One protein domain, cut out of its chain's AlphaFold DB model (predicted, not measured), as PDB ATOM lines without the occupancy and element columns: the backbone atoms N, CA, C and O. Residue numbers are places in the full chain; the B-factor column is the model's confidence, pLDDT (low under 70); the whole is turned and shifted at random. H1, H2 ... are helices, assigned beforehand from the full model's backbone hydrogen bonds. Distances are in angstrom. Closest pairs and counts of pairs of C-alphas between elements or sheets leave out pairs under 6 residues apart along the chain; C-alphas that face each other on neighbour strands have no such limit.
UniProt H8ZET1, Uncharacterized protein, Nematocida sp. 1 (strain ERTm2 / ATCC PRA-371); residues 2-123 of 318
ATOM      1  N   SER A   2     -39.812  19.898  58.039       56.22
ATOM      2  CA  SER A   2     -40.322  21.290  58.063       56.22
ATOM      3  C   SER A   2     -39.320  22.359  57.568       56.22
ATOM      4  O   SER A   2     -39.712  23.280  56.857       56.22
ATOM      5  N   SER A   3     -38.015  22.202  57.833       59.12
ATOM      6  CA  SER A   3     -36.996  23.184  57.424       59.12
ATOM      7  C   SER A   3     -36.726  23.248  55.913       59.12
ATOM      8  O   SER A   3     -36.404  24.317  55.403       59.12
ATOM      9  N   GLN A   4     -36.870  22.136  55.181       61.00
ATOM     10  CA  GLN A   4     -36.630  22.089  53.731       61.00
ATOM     11  C   GLN A   4     -37.807  22.676  52.946       61.00
ATOM     12  O   GLN A   4     -37.593  23.446  52.017       61.00
ATOM     13  N   ILE A   5     -39.043  22.374  53.359       63.81
ATOM     14  CA  ILE A   5     -40.265  22.966  52.789       63.81
ATOM     15  C   ILE A   5     -40.244  24.490  52.969       63.81
ATOM     16  O   ILE A   5     -40.439  25.224  52.003       63.81
ATOM     17  N   ALA A   6     -39.893  24.978  54.164       64.75
ATOM     18  CA  ALA A   6     -39.754  26.412  54.420       64.75
ATOM     19  C   ALA A   6     -38.676  27.077  53.537       64.75
ATOM     20  O   ALA A   6     -38.869  28.194  53.052       64.75
ATOM     21  N   ALA A   7     -37.557  26.389  53.280       63.25
ATOM     22  CA  ALA A   7     -36.511  26.875  52.380       63.25
ATOM     23  C   ALA A   7     -36.975  26.920  50.912       63.25
ATOM     24  O   ALA A   7     -36.723  27.907  50.220       63.25
ATOM     25  N   ILE A   8     -37.707  25.901  50.446       64.12
ATOM     26  CA  ILE A   8     -38.314  25.868  49.103       64.12
ATOM     27  C   ILE A   8     -39.293  27.033  48.930       64.12
ATOM     28  O   ILE A   8     -39.227  27.749  47.931       64.12
ATOM     29  N   GLN A   9     -40.144  27.278  49.928       65.38
ATOM     30  CA  GLN A   9     -41.074  28.407  49.936       65.38
ATOM     31  C   GLN A   9     -40.346  29.753  49.868       65.38
ATOM     32  O   GLN A   9     -40.772  30.644  49.134       65.38
ATOM     33  N   GLN A  10     -39.227  29.898  50.582       66.56
ATOM     34  CA  GLN A  10     -38.410  31.110  50.535       66.56
ATOM     35  C   GLN A  10     -37.794  31.340  49.145       66.56
ATOM     36  O   GLN A  10     -37.913  32.437  48.603       66.56
ATOM     37  N   VAL A  11     -37.214  30.309  48.523       63.88
ATOM     38  CA  VAL A  11     -36.658  30.403  47.156       63.88
ATOM     39  C   VAL A  11     -37.756  30.697  46.127       63.88
ATOM     40  O   VAL A  11     -37.565  31.497  45.206       63.88
ATOM     41  N   GLY A  12     -38.939  30.104  46.308       60.12
ATOM     42  CA  GLY A  12     -40.121  30.407  45.506       60.12
ATOM     43  C   GLY A  12     -40.552  31.871  45.629       60.12
ATOM     44  O   GLY A  12     -40.969  32.471  44.632       60.12
ATOM     45  N   ARG A  13     -40.417  32.479  46.818       63.91
ATOM     46  CA  ARG A  13     -40.723  33.899  47.054       63.91
ATOM     47  C   ARG A  13     -39.781  34.835  46.285       63.91
ATOM     48  O   ARG A  13     -40.263  35.732  45.591       63.91
ATOM     49  N   ASP A  14     -38.484  34.552  46.265       58.97
ATOM     50  CA  ASP A  14     -37.450  35.448  45.721       58.97
ATOM     51  C   ASP A  14     -37.195  35.283  44.206       58.97
ATOM     52  O   ASP A  14     -36.065  35.342  43.721       58.97
ATOM     53  N   THR A  15     -38.261  35.132  43.410       55.75
ATOM     54  CA  THR A  15     -38.248  35.017  41.932       55.75
ATOM     55  C   THR A  15     -37.628  33.745  41.341       55.75
ATOM     56  O   THR A  15     -37.250  33.758  40.171       55.75
ATOM     57  N   PHE A  16     -37.535  32.644  42.098       61.44
ATOM     58  CA  PHE A  16     -36.896  31.404  41.620       61.44
ATOM     59  C   PHE A  16     -35.428  31.587  41.172       61.44
ATOM     60  O   PHE A  16     -34.846  30.696  40.548       61.44
ATOM     61  N   ARG A  17     -34.794  32.722  41.506       54.50
ATOM     62  CA  ARG A  17     -33.338  32.880  41.410       54.50
ATOM     63  C   ARG A  17     -32.719  31.963  42.459       54.50
ATOM     64  O   ARG A  17     -33.032  32.104  43.636       54.50
ATOM     65  N   GLY A  18     -31.861  31.032  42.047       55.62
ATOM     66  CA  GLY A  18     -31.289  30.056  42.974       55.62
ATOM     67  C   GLY A  18     -32.077  28.752  43.089       55.62
ATOM     68  O   GLY A  18     -31.987  28.105  44.129       55.62
ATOM     69  N   ILE A  19     -32.834  28.335  42.064       62.00
ATOM     70  CA  ILE A  19     -33.478  27.005  42.039       62.00
ATOM     71  C   ILE A  19     -32.453  25.877  42.227       62.00
ATOM     72  O   ILE A  19     -32.741  24.862  42.853       62.00
ATOM     73  N   GLU A  20     -31.224  26.095  41.757       61.28
ATOM     74  CA  GLU A  20     -30.044  25.278  42.021       61.28
ATOM     75  C   GLU A  20     -29.809  25.051  43.524       61.28
ATOM     76  O   GLU A  20     -29.403  23.963  43.927       61.28
ATOM     77  N   GLY A  21     -30.152  26.030  44.364       61.31
ATOM     78  CA  GLY A  21     -30.097  25.940  45.818       61.31
ATOM     79  C   GLY A  21     -31.056  24.901  46.396       61.31
ATOM     80  O   GLY A  21     -30.724  24.288  47.405       61.31
ATOM     81  N   ILE A  22     -32.185  24.615  45.734       64.50
ATOM     82  CA  ILE A  22     -33.114  23.547  46.150       64.50
ATOM     83  C   ILE A  22     -32.408  22.184  46.116       64.50
ATOM     84  O   ILE A  22     -32.566  21.379  47.030       64.50
ATOM     85  N   PHE A  23     -31.555  21.956  45.115       64.56
ATOM     86  CA  PHE A  23     -30.788  20.715  44.985       64.56
ATOM     87  C   PHE A  23     -29.649  20.588  46.009       64.56
ATOM     88  O   PHE A  23     -29.138  19.489  46.215       64.56
ATOM     89  N   LEU A  24     -29.265  21.680  46.678       63.00
ATOM     90  CA  LEU A  24     -28.272  21.654  47.756       63.00
ATOM     91  C   LEU A  24     -28.863  21.184  49.093       63.00
ATOM     92  O   LEU A  24     -28.108  20.823  49.992       63.00
ATOM     93  N   PHE A  25     -30.194  21.148  49.231       58.44
ATOM     94  CA  PHE A  25     -30.855  20.717  50.466       58.44
ATOM     95  C   PHE A  25     -31.008  19.195  50.600       58.44
ATOM     96  O   PHE A  25     -31.456  18.737  51.650       58.44
ATOM     97  N   GLY A  26     -30.605  18.410  49.597       59.06
ATOM     98  CA  GLY A  26     -30.611  16.945  49.637       59.06
ATOM     99  C   GLY A  26     -31.431  16.308  48.515       59.06
ATOM    100  O   GLY A  26     -31.856  16.968  47.568       59.06
ATOM    101  N   LYS A  27     -31.622  14.988  48.599       62.94
ATOM    102  CA  LYS A  27     -32.343  14.215  47.583       62.94
ATOM    103  C   LYS A  27     -33.847  14.503  47.668       62.94
ATOM    104  O   LYS A  27     -34.463  14.259  48.700       62.94
ATOM    105  N   ILE A  28     -34.426  14.993  46.571       67.31
ATOM    106  CA  ILE A  28     -35.866  15.254  46.433       67.31
ATOM    107  C   ILE A  28     -36.585  13.925  46.143       67.31
ATOM    108  O   ILE A  28     -37.019  13.669  45.019       67.31
ATOM    109  N   ASP A  29     -36.651  13.031  47.126       64.31
ATOM    110  CA  ASP A  29     -37.293  11.719  46.956       64.31
ATOM    111  C   ASP A  29     -38.758  11.709  47.377       64.31
ATOM    112  O   ASP A  29     -39.569  10.995  46.787       64.31
ATOM    113  N   GLU A  30     -39.115  12.507  48.380       73.50
ATOM    114  CA  GLU A  30     -40.457  12.481  48.947       73.50
ATOM    115  C   GLU A  30     -41.459  13.202  48.037       73.50
ATOM    116  O   GLU A  30     -41.221  14.319  47.566       73.50
ATOM    117  N   ILE A  31     -42.622  12.575  47.832       74.75
ATOM    118  CA  ILE A  31     -43.722  13.117  47.020       74.75
ATOM    119  C   ILE A  31     -44.113  14.524  47.494       74.75
ATOM    120  O   ILE A  31     -44.282  15.413  46.665       74.75
ATOM    121  N   GLU A  32     -44.190  14.760  48.809       75.50
ATOM    122  CA  GLU A  32     -44.558  16.071  49.360       75.50
ATOM    123  C   GLU A  32     -43.508  17.159  49.075       75.50
ATOM    124  O   GLU A  32     -43.872  18.308  48.835       75.50
ATOM    125  N   GLN A  33     -42.218  16.819  49.010       75.81
ATOM    126  CA  GLN A  33     -41.169  17.785  48.660       75.81
ATOM    127  C   GLN A  33     -41.232  18.158  47.177       75.81
ATOM    128  O   GLN A  33     -41.211  19.338  46.827       75.81
ATOM    129  N   LYS A  34     -41.372  17.154  46.295       81.19
ATOM    130  CA  LYS A  34     -41.591  17.376  44.853       81.19
ATOM    131  C   LYS A  34     -42.819  18.251  44.620       81.19
ATOM    132  O   LYS A  34     -42.815  19.114  43.744       81.19
ATOM    133  N   LYS A  35     -43.855  18.034  45.425       78.81
ATOM    134  CA  LYS A  35     -45.131  18.732  45.339       78.81
ATOM    135  C   LYS A  35     -44.996  20.193  45.718       78.81
ATOM    136  O   LYS A  35     -45.426  21.043  44.950       78.81
ATOM    137  N   GLU A  36     -44.327  20.489  46.827       77.19
ATOM    138  CA  GLU A  36     -44.064  21.867  47.245       77.19
ATOM    139  C   GLU A  36     -43.271  22.651  46.190       77.19
ATOM    140  O   GLU A  36     -43.608  23.784  45.840       77.19
ATOM    141  N   ILE A  37     -42.240  22.015  45.633       80.62
ATOM    142  CA  ILE A  37     -41.406  22.583  44.572       80.62
ATOM    143  C   ILE A  37     -42.247  22.916  43.339       80.62
ATOM    144  O   ILE A  37     -42.145  24.020  42.798       80.62
ATOM    145  N   VAL A  38     -43.088  21.975  42.896       82.94
ATOM    146  CA  VAL A  38     -43.960  22.183  41.737       82.94
ATOM    147  C   VAL A  38     -45.016  23.249  42.026       82.94
ATOM    148  O   VAL A  38     -45.212  24.111  41.175       82.94
ATOM    149  N   SER A  39     -45.630  23.276  43.211       80.00
ATOM    150  CA  SER A  39     -46.566  24.336  43.617       80.00
ATOM    151  C   SER A  39     -45.927  25.716  43.523       80.00
ATOM    152  O   SER A  39     -46.460  26.599  42.844       80.00
ATOM    153  N   CYS A  40     -44.739  25.889  44.109       78.06
ATOM    154  CA  CYS A  40     -43.988  27.137  44.023       78.06
ATOM    155  C   CYS A  40     -43.693  27.521  42.563       78.06
ATOM    156  O   CYS A  40     -43.884  28.675  42.172       78.06
ATOM    157  N   ALA A  41     -43.243  26.563  41.749       81.88
ATOM    158  CA  ALA A  41     -42.869  26.795  40.356       81.88
ATOM    159  C   ALA A  41     -44.078  27.157  39.476       81.88
ATOM    160  O   ALA A  41     -44.005  28.097  38.681       81.88
ATOM    161  N   VAL A  42     -45.212  26.470  39.648       82.94
ATOM    162  CA  VAL A  42     -46.466  26.774  38.941       82.94
ATOM    163  C   VAL A  42     -46.968  28.164  39.319       82.94
ATOM    164  O   VAL A  42     -47.327  28.935  38.430       82.94
ATOM    165  N   MET A  43     -46.951  28.520  40.609       79.00
ATOM    166  CA  MET A  43     -47.344  29.862  41.055       79.00
ATOM    167  C   MET A  43     -46.417  30.945  40.492       79.00
ATOM    168  O   MET A  43     -46.883  32.018  40.114       79.00
ATOM    169  N   HIS A  44     -45.118  30.664  40.365       79.38
ATOM    170  CA  HIS A  44     -44.173  31.593  39.750       79.38
ATOM    171  C   HIS A  44     -44.437  31.798  38.249       79.38
ATOM    172  O   HIS A  44     -44.461  32.938  37.778       79.38
ATOM    173  N   ILE A  45     -44.693  30.716  37.502       81.50
ATOM    174  CA  ILE A  45     -45.103  30.794  36.089       81.50
ATOM    175  C   ILE A  45     -46.383  31.615  35.949       81.50
ATOM    176  O   ILE A  45     -46.468  32.474  35.071       81.50
ATOM    177  N   PHE A  46     -47.357  31.359  36.824       80.19
ATOM    178  CA  PHE A  46     -48.627  32.072  36.862       80.19
ATOM    179  C   PHE A  46     -48.426  33.576  37.096       80.19
ATOM    180  O   PHE A  46     -48.939  34.394  36.334       80.19
ATOM    181  N   GLU A  47     -47.625  33.947  38.097       78.56
ATOM    182  CA  GLU A  47     -47.338  35.342  38.443       78.56
ATOM    183  C   GLU A  47     -46.637  36.090  37.300       78.56
ATOM    184  O   GLU A  47     -47.012  37.215  36.958       78.56
ATOM    185  N   LYS A  48     -45.612  35.473  36.702       80.81
ATOM    186  CA  LYS A  48     -44.792  36.095  35.652       80.81
ATOM    187  C   LYS A  48     -45.355  35.909  34.243       80.81
ATOM    188  O   LYS A  48     -44.772  36.447  33.304       80.81
ATOM    189  N   ASN A  49     -46.470  35.187  34.089       79.75
ATOM    190  CA  ASN A  49     -47.071  34.827  32.801       79.75
ATOM    191  C   ASN A  49     -46.014  34.259  31.828       79.75
ATOM    192  O   ASN A  49     -45.857  34.738  30.704       79.75
ATOM    193  N   MET A  50     -45.230  33.287  32.308       81.50
ATOM    194  CA  MET A  50     -44.143  32.681  31.529       81.50
ATOM    195  C   MET A  50     -44.694  31.748  30.448       81.50
ATOM    196  O   MET A  50     -45.692  31.074  30.669       81.50
ATOM    197  N   GLY A  51     -44.021  31.679  29.298       81.88
ATOM    198  CA  GLY A  51     -44.386  30.764  28.213       81.88
ATOM    199  C   GLY A  51     -43.916  29.318  28.427       81.88
ATOM    200  O   GLY A  51     -43.071  29.039  29.287       81.88
ATOM    201  N   ALA A  52     -44.424  28.417  27.579       82.25
ATOM    202  CA  ALA A  52     -44.127  26.980  27.589       82.25
ATOM    203  C   ALA A  52     -42.624  26.658  27.458       82.25
ATOM    204  O   ALA A  52     -42.132  25.721  28.080       82.25
ATOM    205  N   ASP A  53     -41.863  27.481  26.728       81.31
ATOM    206  CA  ASP A  53     -40.424  27.266  26.494       81.31
ATOM    207  C   ASP A  53     -39.527  27.634  27.695       81.31
ATOM    208  O   ASP A  53     -38.298  27.475  27.659       81.31
ATOM    209  N   SER A  54     -40.113  28.150  28.782       81.75
ATOM    210  CA  SER A  54     -39.349  28.567  29.957       81.75
ATOM    211  C   SER A  54     -38.614  27.392  30.618       81.75
ATOM    212  O   SER A  54     -39.052  26.240  30.619       81.75
ATOM    213  N   SER A  55     -37.451  27.674  31.215       80.94
ATOM    214  CA  SER A  55     -36.689  26.670  31.972       80.94
ATOM    215  C   SER A  55     -37.479  26.102  33.153       80.94
ATOM    216  O   SER A  55     -37.285  24.941  33.502       80.94
ATOM    217  N   ILE A  56     -38.391  26.887  33.732       81.81
ATOM    218  CA  ILE A  56     -39.223  26.477  34.867       81.81
ATOM    219  C   ILE A  56     -40.294  25.468  34.430       81.81
ATOM    220  O   ILE A  56     -40.498  24.479  35.127       81.81
ATOM    221  N   VAL A  57     -40.907  25.638  33.253       83.19
ATOM    222  CA  VAL A  57     -41.832  24.632  32.690       83.19
ATOM    223  C   VAL A  57     -41.109  23.302  32.459       83.19
ATOM    224  O   VAL A  57     -41.586  22.254  32.898       83.19
ATOM    225  N   ARG A  58     -39.905  23.335  31.869       82.06
ATOM    226  CA  ARG A  58     -39.067  22.131  31.699       82.06
ATOM    227  C   ARG A  58     -38.690  21.489  33.033       82.06
ATOM    228  O   ARG A  58     -38.725  20.270  33.161       82.06
ATOM    229  N   PHE A  59     -38.354  22.300  34.032       83.69
ATOM    230  CA  PHE A  59     -38.059  21.817  35.377       83.69
ATOM    231  C   PHE A  59     -39.261  21.098  36.004       83.69
ATOM    232  O   PHE A  59     -39.100  19.978  36.485       83.69
ATOM    233  N   ILE A  60     -40.463  21.680  35.937       86.56
ATOM    234  CA  ILE A  60     -41.690  21.029  36.421       86.56
ATOM    235  C   ILE A  60     -41.914  19.707  35.684       86.56
ATOM    236  O   ILE A  60     -42.140  18.689  36.332       86.56
ATOM    237  N   SER A  61     -41.789  19.695  34.353       84.88
ATOM    238  CA  SER A  61     -41.942  18.476  33.552       84.88
ATOM    239  C   SER A  61     -40.977  17.369  33.995       84.88
ATOM    240  O   SER A  61     -41.402  16.228  34.161       84.88
ATOM    241  N   ASN A  62     -39.716  17.705  34.292       84.06
ATOM    242  CA  ASN A  62     -38.729  16.746  34.795       84.06
ATOM    243  C   ASN A  62     -39.072  16.222  36.198       84.06
ATOM    244  O   ASN A  62     -38.928  15.027  36.458       84.06
ATOM    245  N   VAL A  63     -39.530  17.092  37.107       85.25
ATOM    246  CA  VAL A  63     -39.937  16.674  38.458       85.25
ATOM    247  C   VAL A  63     -41.139  15.735  38.378       85.25
ATOM    248  O   VAL A  63     -41.104  14.664  38.983       85.25
ATOM    249  N   VAL A  64     -42.157  16.083  37.587       83.44
ATOM    250  CA  VAL A  64     -43.356  15.251  37.409       83.44
ATOM    251  C   VAL A  64     -43.022  13.936  36.703       83.44
ATOM    252  O   VAL A  64     -43.461  12.881  37.146       83.44
ATOM    253  N   GLY A  65     -42.178  13.965  35.668       80.88
ATOM    254  CA  GLY A  65     -41.723  12.767  34.953       80.88
ATOM    255  C   GLY A  65     -40.877  11.808  35.800       80.88
ATOM    256  O   GLY A  65     -40.694  10.658  35.418       80.88
ATOM    257  N   SER A  66     -40.384  12.249  36.962       83.06
ATOM    258  CA  SER A  66     -39.687  11.392  37.933       83.06
ATOM    259  C   SER A  66     -40.625  10.643  38.895       83.06
ATOM    260  O   SER A  66     -40.151  10.008  39.839       83.06
ATOM    261  N   MET A  67     -41.941  10.781  38.725       82.94
ATOM    262  CA  MET A  67     -42.971  10.165  39.566       82.94
ATOM    263  C   MET A  67     -43.700   9.051  38.812       82.94
ATOM    264  O   MET A  67     -43.776   9.072  37.585       82.94
ATOM    265  N   ASP A  68     -44.282   8.104  39.551       81.75
ATOM    266  CA  ASP A  68     -45.206   7.135  38.963       81.75
ATOM    267  C   ASP A  68     -46.554   7.816  38.687       81.75
ATOM    268  O   ASP A  68     -47.339   8.080  39.595       81.75
ATOM    269  N   LEU A  69     -46.804   8.153  37.423       77.06
ATOM    270  CA  LEU A  69     -48.028   8.837  37.002       77.06
ATOM    271  C   LEU A  69     -49.252   7.917  36.969       77.06
ATOM    272  O   LEU A  69     -50.371   8.416  36.860       77.06
ATOM    273  N   LEU A  70     -49.067   6.596  37.057       76.75
ATOM    274  CA  LEU A  70     -50.166   5.631  37.153       76.75
ATOM    275  C   LEU A  70     -50.651   5.458  38.597       76.75
ATOM    276  O   LEU A  70     -51.762   4.974  38.818       76.75
ATOM    277  N   ASP A  71     -49.856   5.894  39.574       79.69
ATOM    278  CA  ASP A  71     -50.230   5.889  40.980       79.69
ATOM    279  C   ASP A  71     -51.415   6.845  41.235       79.69
ATOM    280  O   ASP A  71     -51.376   8.050  40.958       79.69
ATOM    281  N   MET A  72     -52.501   6.301  41.793       75.12
ATOM    282  CA  MET A  72     -53.715   7.072  42.073       75.12
ATOM    283  C   MET A  72     -53.492   8.193  43.091       75.12
ATOM    284  O   MET A  72     -54.158   9.223  43.013       75.12
ATOM    285  N   ASN A  73     -52.598   8.017  44.060       76.31
ATOM    286  CA  ASN A  73     -52.269   9.049  45.035       76.31
ATOM    287  C   ASN A  73     -51.539  10.221  44.358       76.31
ATOM    288  O   ASN A  73     -51.878  11.372  44.626       76.31
ATOM    289  N   VAL A  74     -50.634   9.961  43.409       77.19
ATOM    290  CA  VAL A  74     -50.008  11.009  42.578       77.19
ATOM    291  C   VAL A  74     -51.056  11.719  41.716       77.19
ATOM    292  O   VAL A  74     -51.141  12.951  41.733       77.19
ATOM    293  N   GLN A  75     -51.919  10.972  41.024       74.38
ATOM    294  CA  GLN A  75     -52.972  11.560  40.184       74.38
ATOM    295  C   GLN A  75     -53.951  12.434  40.965       74.38
ATOM    296  O   GLN A  75     -54.352  13.494  40.480       74.38
ATOM    297  N   LYS A  76     -54.338  12.001  42.167       70.62
ATOM    298  CA  LYS A  76     -55.312  12.714  42.991       70.62
ATOM    299  C   LYS A  76     -54.691  13.871  43.750       70.62
ATOM    300  O   LYS A  76     -55.289  14.932  43.782       70.62
ATOM    301  N   ASN A  77     -53.519  13.692  44.353       72.25
ATOM    302  CA  ASN A  77     -52.983  14.660  45.310       72.25
ATOM    303  C   ASN A  77     -51.877  15.550  44.748       72.25
ATOM    304  O   ASN A  77     -51.562  16.548  45.382       72.25
ATOM    305  N   PHE A  78     -51.275  15.219  43.604       76.75
ATOM    306  CA  PHE A  78     -50.187  16.010  43.027       76.75
ATOM    307  C   PHE A  78     -50.631  16.740  41.763       76.75
ATOM    308  O   PHE A  78     -50.555  17.962  41.685       76.75
ATOM    309  N   LEU A  79     -51.120  15.998  40.769       76.62
ATOM    310  CA  LEU A  79     -51.366  16.522  39.422       76.62
ATOM    311  C   LEU A  79     -52.366  17.695  39.349       76.62
ATOM    312  O   LEU A  79     -52.173  18.547  38.475       76.62
ATOM    313  N   PRO A  80     -53.375  17.842  40.241       77.81
ATOM    314  CA  PRO A  80     -54.280  18.991  40.204       77.81
ATOM    315  C   PRO A  80     -53.600  20.363  40.252       77.81
ATOM    316  O   PRO A  80     -54.111  21.294  39.628       77.81
ATOM    317  N   ILE A  81     -52.435  20.493  40.903       78.31
ATOM    318  CA  ILE A  81     -51.704  21.770  40.978       78.31
ATOM    319  C   ILE A  81     -51.324  22.307  39.593       78.31
ATOM    320  O   ILE A  81     -51.291  23.517  39.370       78.31
ATOM    321  N   LEU A  82     -51.106  21.425  38.614       80.88
ATOM    322  CA  LEU A  82     -50.701  21.819  37.267       80.88
ATOM    323  C   LEU A  82     -51.804  22.599  36.536       80.88
ATOM    324  O   LEU A  82     -51.495  23.384  35.638       80.88
ATOM    325  N   ARG A  83     -53.079  22.473  36.935       76.25
ATOM    326  CA  ARG A  83     -54.203  23.201  36.307       76.25
ATOM    327  C   ARG A  83     -54.148  24.712  36.522       76.25
ATOM    328  O   ARG A  83     -54.744  25.463  35.743       76.25
ATOM    329  N   TYR A  84     -53.420  25.170  37.539       74.50
ATOM    330  CA  TYR A  84     -53.195  26.596  37.759       74.50
ATOM    331  C   TYR A  84     -52.304  27.223  36.678       74.50
ATOM    332  O   TYR A  84     -52.386  28.428  36.454       74.50
ATOM    333  N   SER A  85     -51.533  26.421  35.931       74.00
ATOM    334  CA  SER A  85     -50.846  26.897  34.728       74.00
ATOM    335  C   SER A  85     -51.847  27.136  33.590       74.00
ATOM    336  O   SER A  85     -52.766  26.340  33.381       74.00
ATOM    337  N   LYS A  86     -51.718  28.276  32.896       64.88
ATOM    338  CA  LYS A  86     -52.715  28.840  31.966       64.88
ATOM    339  C   LYS A  86     -53.142  27.852  30.869       64.88
ATOM    340  O   LYS A  86     -54.341  27.746  30.606       64.88
ATOM    341  N   GLU A  87     -52.207  27.035  30.387       70.06
ATOM    342  CA  GLU A  87     -52.396  26.018  29.350       70.06
ATOM    343  C   GLU A  87     -51.625  24.726  29.687       70.06
ATOM    344  O   GLU A  87     -50.626  24.396  29.056       70.06
ATOM    345  N   TYR A  88     -52.066  23.963  30.696       71.31
ATOM    346  CA  TYR A  88     -51.321  22.772  31.143       71.31
ATOM    347  C   TYR A  88     -51.007  21.769  30.007       71.31
ATOM    348  O   TYR A  88     -49.928  21.186  30.005       71.31
ATOM    349  N   ASN A  89     -51.908  21.597  29.026       70.56
ATOM    350  CA  ASN A  89     -51.679  20.737  27.856       70.56
ATOM    351  C   ASN A  89     -50.553  21.253  26.952       70.56
ATOM    352  O   ASN A  89     -49.856  20.459  26.329       70.56
ATOM    353  N   GLU A  90     -50.386  22.573  26.860       74.88
ATOM    354  CA  GLU A  90     -49.316  23.189  26.073       74.88
ATOM    355  C   GLU A  90     -47.989  23.145  26.832       74.88
ATOM    356  O   GLU A  90     -46.936  22.953  26.230       74.88
ATOM    357  N   TYR A  91     -48.027  23.284  28.160       75.12
ATOM    358  CA  TYR A  91     -46.821  23.262  28.994       75.12
ATOM    359  C   TYR A  91     -46.300  21.845  29.220       75.12
ATOM    360  O   TYR A  91     -45.093  21.646  29.355       75.12
ATOM    361  N   TYR A  92     -47.194  20.856  29.257       76.56
ATOM    362  CA  TYR A  92     -46.866  19.482  29.624       76.56
ATOM    363  C   TYR A  92     -47.477  18.452  28.655       76.56
ATOM    364  O   TYR A  92     -48.188  17.547  29.094       76.56
ATOM    365  N   PRO A  93     -47.185  18.531  27.341       73.44
ATOM    366  CA  PRO A  93     -47.825  17.685  26.326       73.44
ATOM    367  C   PRO A  93     -47.522  16.188  26.490       73.44
ATOM    368  O   PRO A  93     -48.254  15.347  25.982       73.44
ATOM    369  N   SER A  94     -46.433  15.845  27.183       71.50
ATOM    370  CA  SER A  94     -46.005  14.460  27.422       71.50
ATOM    371  C   SER A  94     -46.610  13.833  28.678       71.50
ATOM    372  O   SER A  94     -46.356  12.662  28.949       71.50
ATOM    373  N   ILE A  95     -47.368  14.596  29.466       71.56
ATOM    374  CA  ILE A  95     -48.027  14.093  30.667       71.56
ATOM    375  C   ILE A  95     -49.464  13.756  30.271       71.56
ATOM    376  O   ILE A  95     -50.310  14.645  30.173       71.56
ATOM    377  N   ASP A  96     -49.727  12.474  30.007       66.50
ATOM    378  CA  ASP A  96     -51.072  11.989  29.687       66.50
ATOM    379  C   ASP A  96     -51.935  11.988  30.953       66.50
ATOM    380  O   ASP A  96     -52.015  11.025  31.717       66.50
ATOM    381  N   LEU A  97     -52.519  13.147  31.227       63.41
ATOM    382  CA  LEU A  97     -53.437  13.347  32.327       63.41
ATOM    383  C   LEU A  97     -54.839  13.082  31.801       63.41
ATOM    384  O   LEU A  97     -55.379  13.903  31.056       63.41
ATOM    385  N   ASN A  98     -55.459  11.973  32.217       62.84
ATOM    386  CA  ASN A  98     -56.881  11.761  31.963       62.84
ATOM    387  C   ASN A  98     -57.658  12.989  32.479       62.84
ATOM    388  O   ASN A  98     -57.798  13.216  33.686       62.84
ATOM    389  N   THR A  99     -58.133  13.805  31.537       60.28
ATOM    390  CA  THR A  99     -58.763  15.105  31.792       60.28
ATOM    391  C   THR A  99     -59.993  14.985  32.674       60.28
ATOM    392  O   THR A  99     -60.273  15.891  33.458       60.28
ATOM    393  N   GLU A 100     -60.708  13.867  32.577       60.69
ATOM    394  CA  GLU A 100     -61.882  13.576  33.392       60.69
ATOM    395  C   GLU A 100     -61.491  13.277  34.845       60.69
ATOM    396  O   GLU A 100     -62.055  13.845  35.782       60.69
ATOM    397  N   SER A 101     -60.446  12.468  35.051       59.81
ATOM    398  CA  SER A 101     -59.895  12.220  36.387       59.81
ATOM    399  C   SER A 101     -59.402  13.514  37.032       59.81
ATOM    400  O   SER A 101     -59.688  13.759  38.198       59.81
ATOM    401  N   MET A 102     -58.731  14.402  36.297       61.41
ATOM    402  CA  MET A 102     -58.298  15.684  36.865       61.41
ATOM    403  C   MET A 102     -59.467  16.581  37.281       61.41
ATOM    404  O   MET A 102     -59.416  17.195  38.351       61.41
ATOM    405  N   ARG A 103     -60.523  16.667  36.461       59.81
ATOM    406  CA  ARG A 103     -61.696  17.505  36.759       59.81
ATOM    407  C   ARG A 103     -62.393  17.088  38.047       59.81
ATOM    408  O   ARG A 103     -62.778  17.974  38.809       59.81
ATOM    409  N   LYS A 104     -62.455  15.786  38.329       59.53
ATOM    410  CA  LYS A 104     -63.022  15.232  39.568       59.53
ATOM    411  C   LYS A 104     -62.228  15.602  40.832       59.53
ATOM    412  O   LYS A 104     -62.833  15.790  41.879       59.53
ATOM    413  N   HIS A 105     -60.904  15.769  40.747       57.81
ATOM    414  CA  HIS A 105     -60.032  15.927  41.931       57.81
ATOM    415  C   HIS A 105     -59.490  17.353  42.152       57.81
ATOM    416  O   HIS A 105     -58.741  17.601  43.093       57.81
ATOM    417  N   THR A 106     -59.864  18.324  41.313       54.97
ATOM    418  CA  THR A 106     -59.308  19.694  41.389       54.97
ATOM    419  C   THR A 106     -59.762  20.474  42.623       54.97
ATOM    420  O   THR A 106     -59.011  21.304  43.118       54.97
ATOM    421  N   TYR A 107     -60.954  20.181  43.151       53.53
ATOM    422  CA  TYR A 107     -61.485  20.843  44.350       53.53
ATOM    423  C   TYR A 107     -61.586  19.929  45.575       53.53
ATOM    424  O   TYR A 107     -61.884  20.411  46.661       53.53
ATOM    425  N   SER A 108     -61.303  18.628  45.436       50.22
ATOM    426  CA  SER A 108     -61.357  17.678  46.556       50.22
ATOM    427  C   SER A 108     -60.039  17.580  47.333       50.22
ATOM    428  O   SER A 108     -59.852  16.642  48.106       50.22
ATOM    429  N   THR A 109     -59.079  18.466  47.070       56.88
ATOM    430  CA  THR A 109     -57.690  18.296  47.507       56.88
ATOM    431  C   THR A 109     -57.208  19.499  48.302       56.88
ATOM    432  O   THR A 109     -57.658  20.629  48.108       56.88
ATOM    433  N   LYS A 110     -56.237  19.256  49.187       65.25
ATOM    434  CA  LYS A 110     -55.531  20.282  49.973       65.25
ATOM    435  C   LYS A 110     -54.745  21.282  49.097       65.25
ATOM    436  O   LYS A 110     -54.120  22.192  49.631       65.25
ATOM    437  N   GLU A 111     -54.793  21.152  47.769       72.44
ATOM    438  CA  GLU A 111     -53.979  21.924  46.827       72.44
ATOM    439  C   GLU A 111     -54.478  23.340  46.604       72.44
ATOM    440  O   GLU A 111     -53.668  24.258  46.519       72.44
ATOM    441  N   THR A 112     -55.792  23.545  46.535       76.62
ATOM    442  CA  THR A 112     -56.348  24.898  46.399       76.62
ATOM    443  C   THR A 112     -55.999  25.767  47.609       76.62
ATOM    444  O   THR A 112     -55.475  26.863  47.395       76.62
ATOM    445  N   PRO A 113     -56.154  25.286  48.861       77.88
ATOM    446  CA  PRO A 113     -55.598  25.970  50.023       77.88
ATOM    447  C   PRO A 113     -54.101  26.263  49.926       77.88
ATOM    448  O   PRO A 113     -53.700  27.404  50.118       77.88
ATOM    449  N   ARG A 114     -53.263  25.274  49.583       78.00
ATOM    450  CA  ARG A 114     -51.801  25.469  49.490       78.00
ATOM    451  C   ARG A 114     -51.425  26.524  48.447       78.00
ATOM    452  O   ARG A 114     -50.603  27.401  48.708       78.00
ATOM    453  N   ALA A 115     -52.057  26.485  47.274       79.94
ATOM    454  CA  ALA A 115     -51.870  27.498  46.240       79.94
ATOM    455  C   ALA A 115     -52.277  28.894  46.740       79.94
ATOM    456  O   ALA A 115     -51.554  29.863  46.505       79.94
ATOM    457  N   LEU A 116     -53.387  28.993  47.481       85.75
ATOM    458  CA  LEU A 116     -53.827  30.245  48.093       85.75
ATOM    459  C   LEU A 116     -52.804  30.781  49.101       85.75
ATOM    460  O   LEU A 116     -52.489  31.965  49.055       85.75
ATOM    461  N   GLN A 117     -52.226  29.934  49.954       85.50
ATOM    462  CA  GLN A 117     -51.186  30.347  50.908       85.50
ATOM    463  C   GLN A 117     -49.976  30.970  50.196       85.50
ATOM    464  O   GLN A 117     -49.499  32.043  50.574       85.50
ATOM    465  N   HIS A 118     -49.519  30.365  49.092       80.19
ATOM    466  CA  HIS A 118     -48.452  30.951  48.276       80.19
ATOM    467  C   HIS A 118     -48.835  32.309  47.686       80.19
ATOM    468  O   HIS A 118     -48.005  33.220  47.663       80.19
ATOM    469  N   VAL A 119     -50.071  32.456  47.215       86.00
ATOM    470  CA  VAL A 119     -50.589  33.715  46.667       86.00
ATOM    471  C   VAL A 119     -50.672  34.793  47.747       86.00
ATOM    472  O   VAL A 119     -50.190  35.906  47.531       86.00
ATOM    473  N   LEU A 120     -51.191  34.461  48.931       89.62
ATOM    474  CA  LEU A 120     -51.268  35.370  50.076       89.62
ATOM    475  C   LEU A 120     -49.879  35.807  50.548       89.62
ATOM    476  O   LEU A 120     -49.682  36.978  50.867       89.62
ATOM    477  N   SER A 121     -48.871  34.931  50.482       85.00
ATOM    478  CA  SER A 121     -47.488  35.290  50.827       85.00
ATOM    479  C   SER A 121     -46.897  36.419  49.964       85.00
ATOM    480  O   SER A 121     -45.886  37.012  50.336       85.00
ATOM    481  N   ARG A 122     -47.525  36.748  48.824       82.56
ATOM    482  CA  ARG A 122     -47.129  37.865  47.951       82.56
ATOM    483  C   ARG A 122     -47.651  39.219  48.407       82.56
ATOM    484  O   ARG A 122     -47.164  40.224  47.896       82.56
ATOM    485  N   GLN A 123     -48.640  39.251  49.304       88.06
ATOM    486  CA  GLN A 123     -49.264  40.483  49.805       88.06
ATOM    487  C   GLN A 123     -49.689  41.440  48.671       88.06
ATOM    488  O   GLN A 123     -49.555  42.656  48.770       88.06
TER     489      GLN A 123
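AT A GLANCE: This is residues 2 to 123 of the 318 residues of an uncharacterized protein of Nematocida sp. 1 (strain ERTm2 / ATCC PRA-371) (UniProt H8ZET1). A long helix, H3, runs through the core with four helices round it: H1 and H6 on opposite sides, both nearly in line with it, H4 folded back on a third side, and H9 crossing slantwise over H3 and H6 on the side away from H4. H2 packs on H1 at one end of the longest axis, and H8 sits at the other end, packed on H5. The printed part has 122 residues with nine named helices, H1 to H9 in chain order, and no named strand; its class is all helix. It is compact and rounded, with a radius of gyration of the C-alphas of 13.5 A and spans of 35 by 29 by 26 A.

HOW THE PARTS SIT: The hub is H3, residues 31 to 48, which touches four helices. H1, residues 2 to 13, touches it at a shallow tilt of 15 degrees, the same way; the closest C-alphas, of Gly 12 and Cys 40, are 5.3 A apart. H4, residues 55 to 65, forms a helical hairpin with H3 at 27 degrees, with the closest C-alphas, of Val 38 and Ile 60, 5.9 A apart. Residues 38 to 46 of H3 alone touch H6, residues 79 to 84, at 13 degrees, the same way, closest at the C-alphas of Ser 39 and Ile 81, 6.3 A. Residues 39 to 43 of H3 alone touch H9, residues 111 to 120, at a steep tilt of 50 degrees; the closest C-alphas, of Ser 39 and Ala 115, are 6.7 A apart. H2, residues 19 to 25, forms a helical hairpin with H1, closest at the C-alphas of Ile 8 and Ile 22, 6.4 A. H8, residues 99 to 105, touches H5, residues 72 to 77, closest at the C-alphas of Lys 76 and His 105, 5.8 A. H7, residues 88 to 91, is close to H6 but not clearly touching, with the C-alphas of Leu 82 and Tyr 88 closest at 6.2 A. Every O i to N i+4 pair is within hydrogen-bond range in H1, H3, H4, H5, H8 and H9; H2 has 0 of 3 but 4 of 4 O i to N i+3 pairs, H6 has 0 of 2 but 3 of 3, and H7 is too short for an i+4 pair.

IN THESE COORDINATES: H3 is 25.7 A long from C-alpha 31 at (-43.722, 13.117, 47.020) to C-alpha 48. H1 begins at C-alpha 2 at (-40.322, 21.290, 58.063) and is 16.7 A long. H4 measures 15.1 A and H9 14.1 A, the latter ending at C-alpha 120 at (-51.268, 35.370, 50.076).

THE WHOLE: The two C-alphas farthest apart, of Leu 24 and Glu 100, are 37.4 A apart. The printed part has no cut, and no link is long. The mean pLDDT of the printed part is 72.6, with residues 2 to 29, 86 and 96 to 110 under 70.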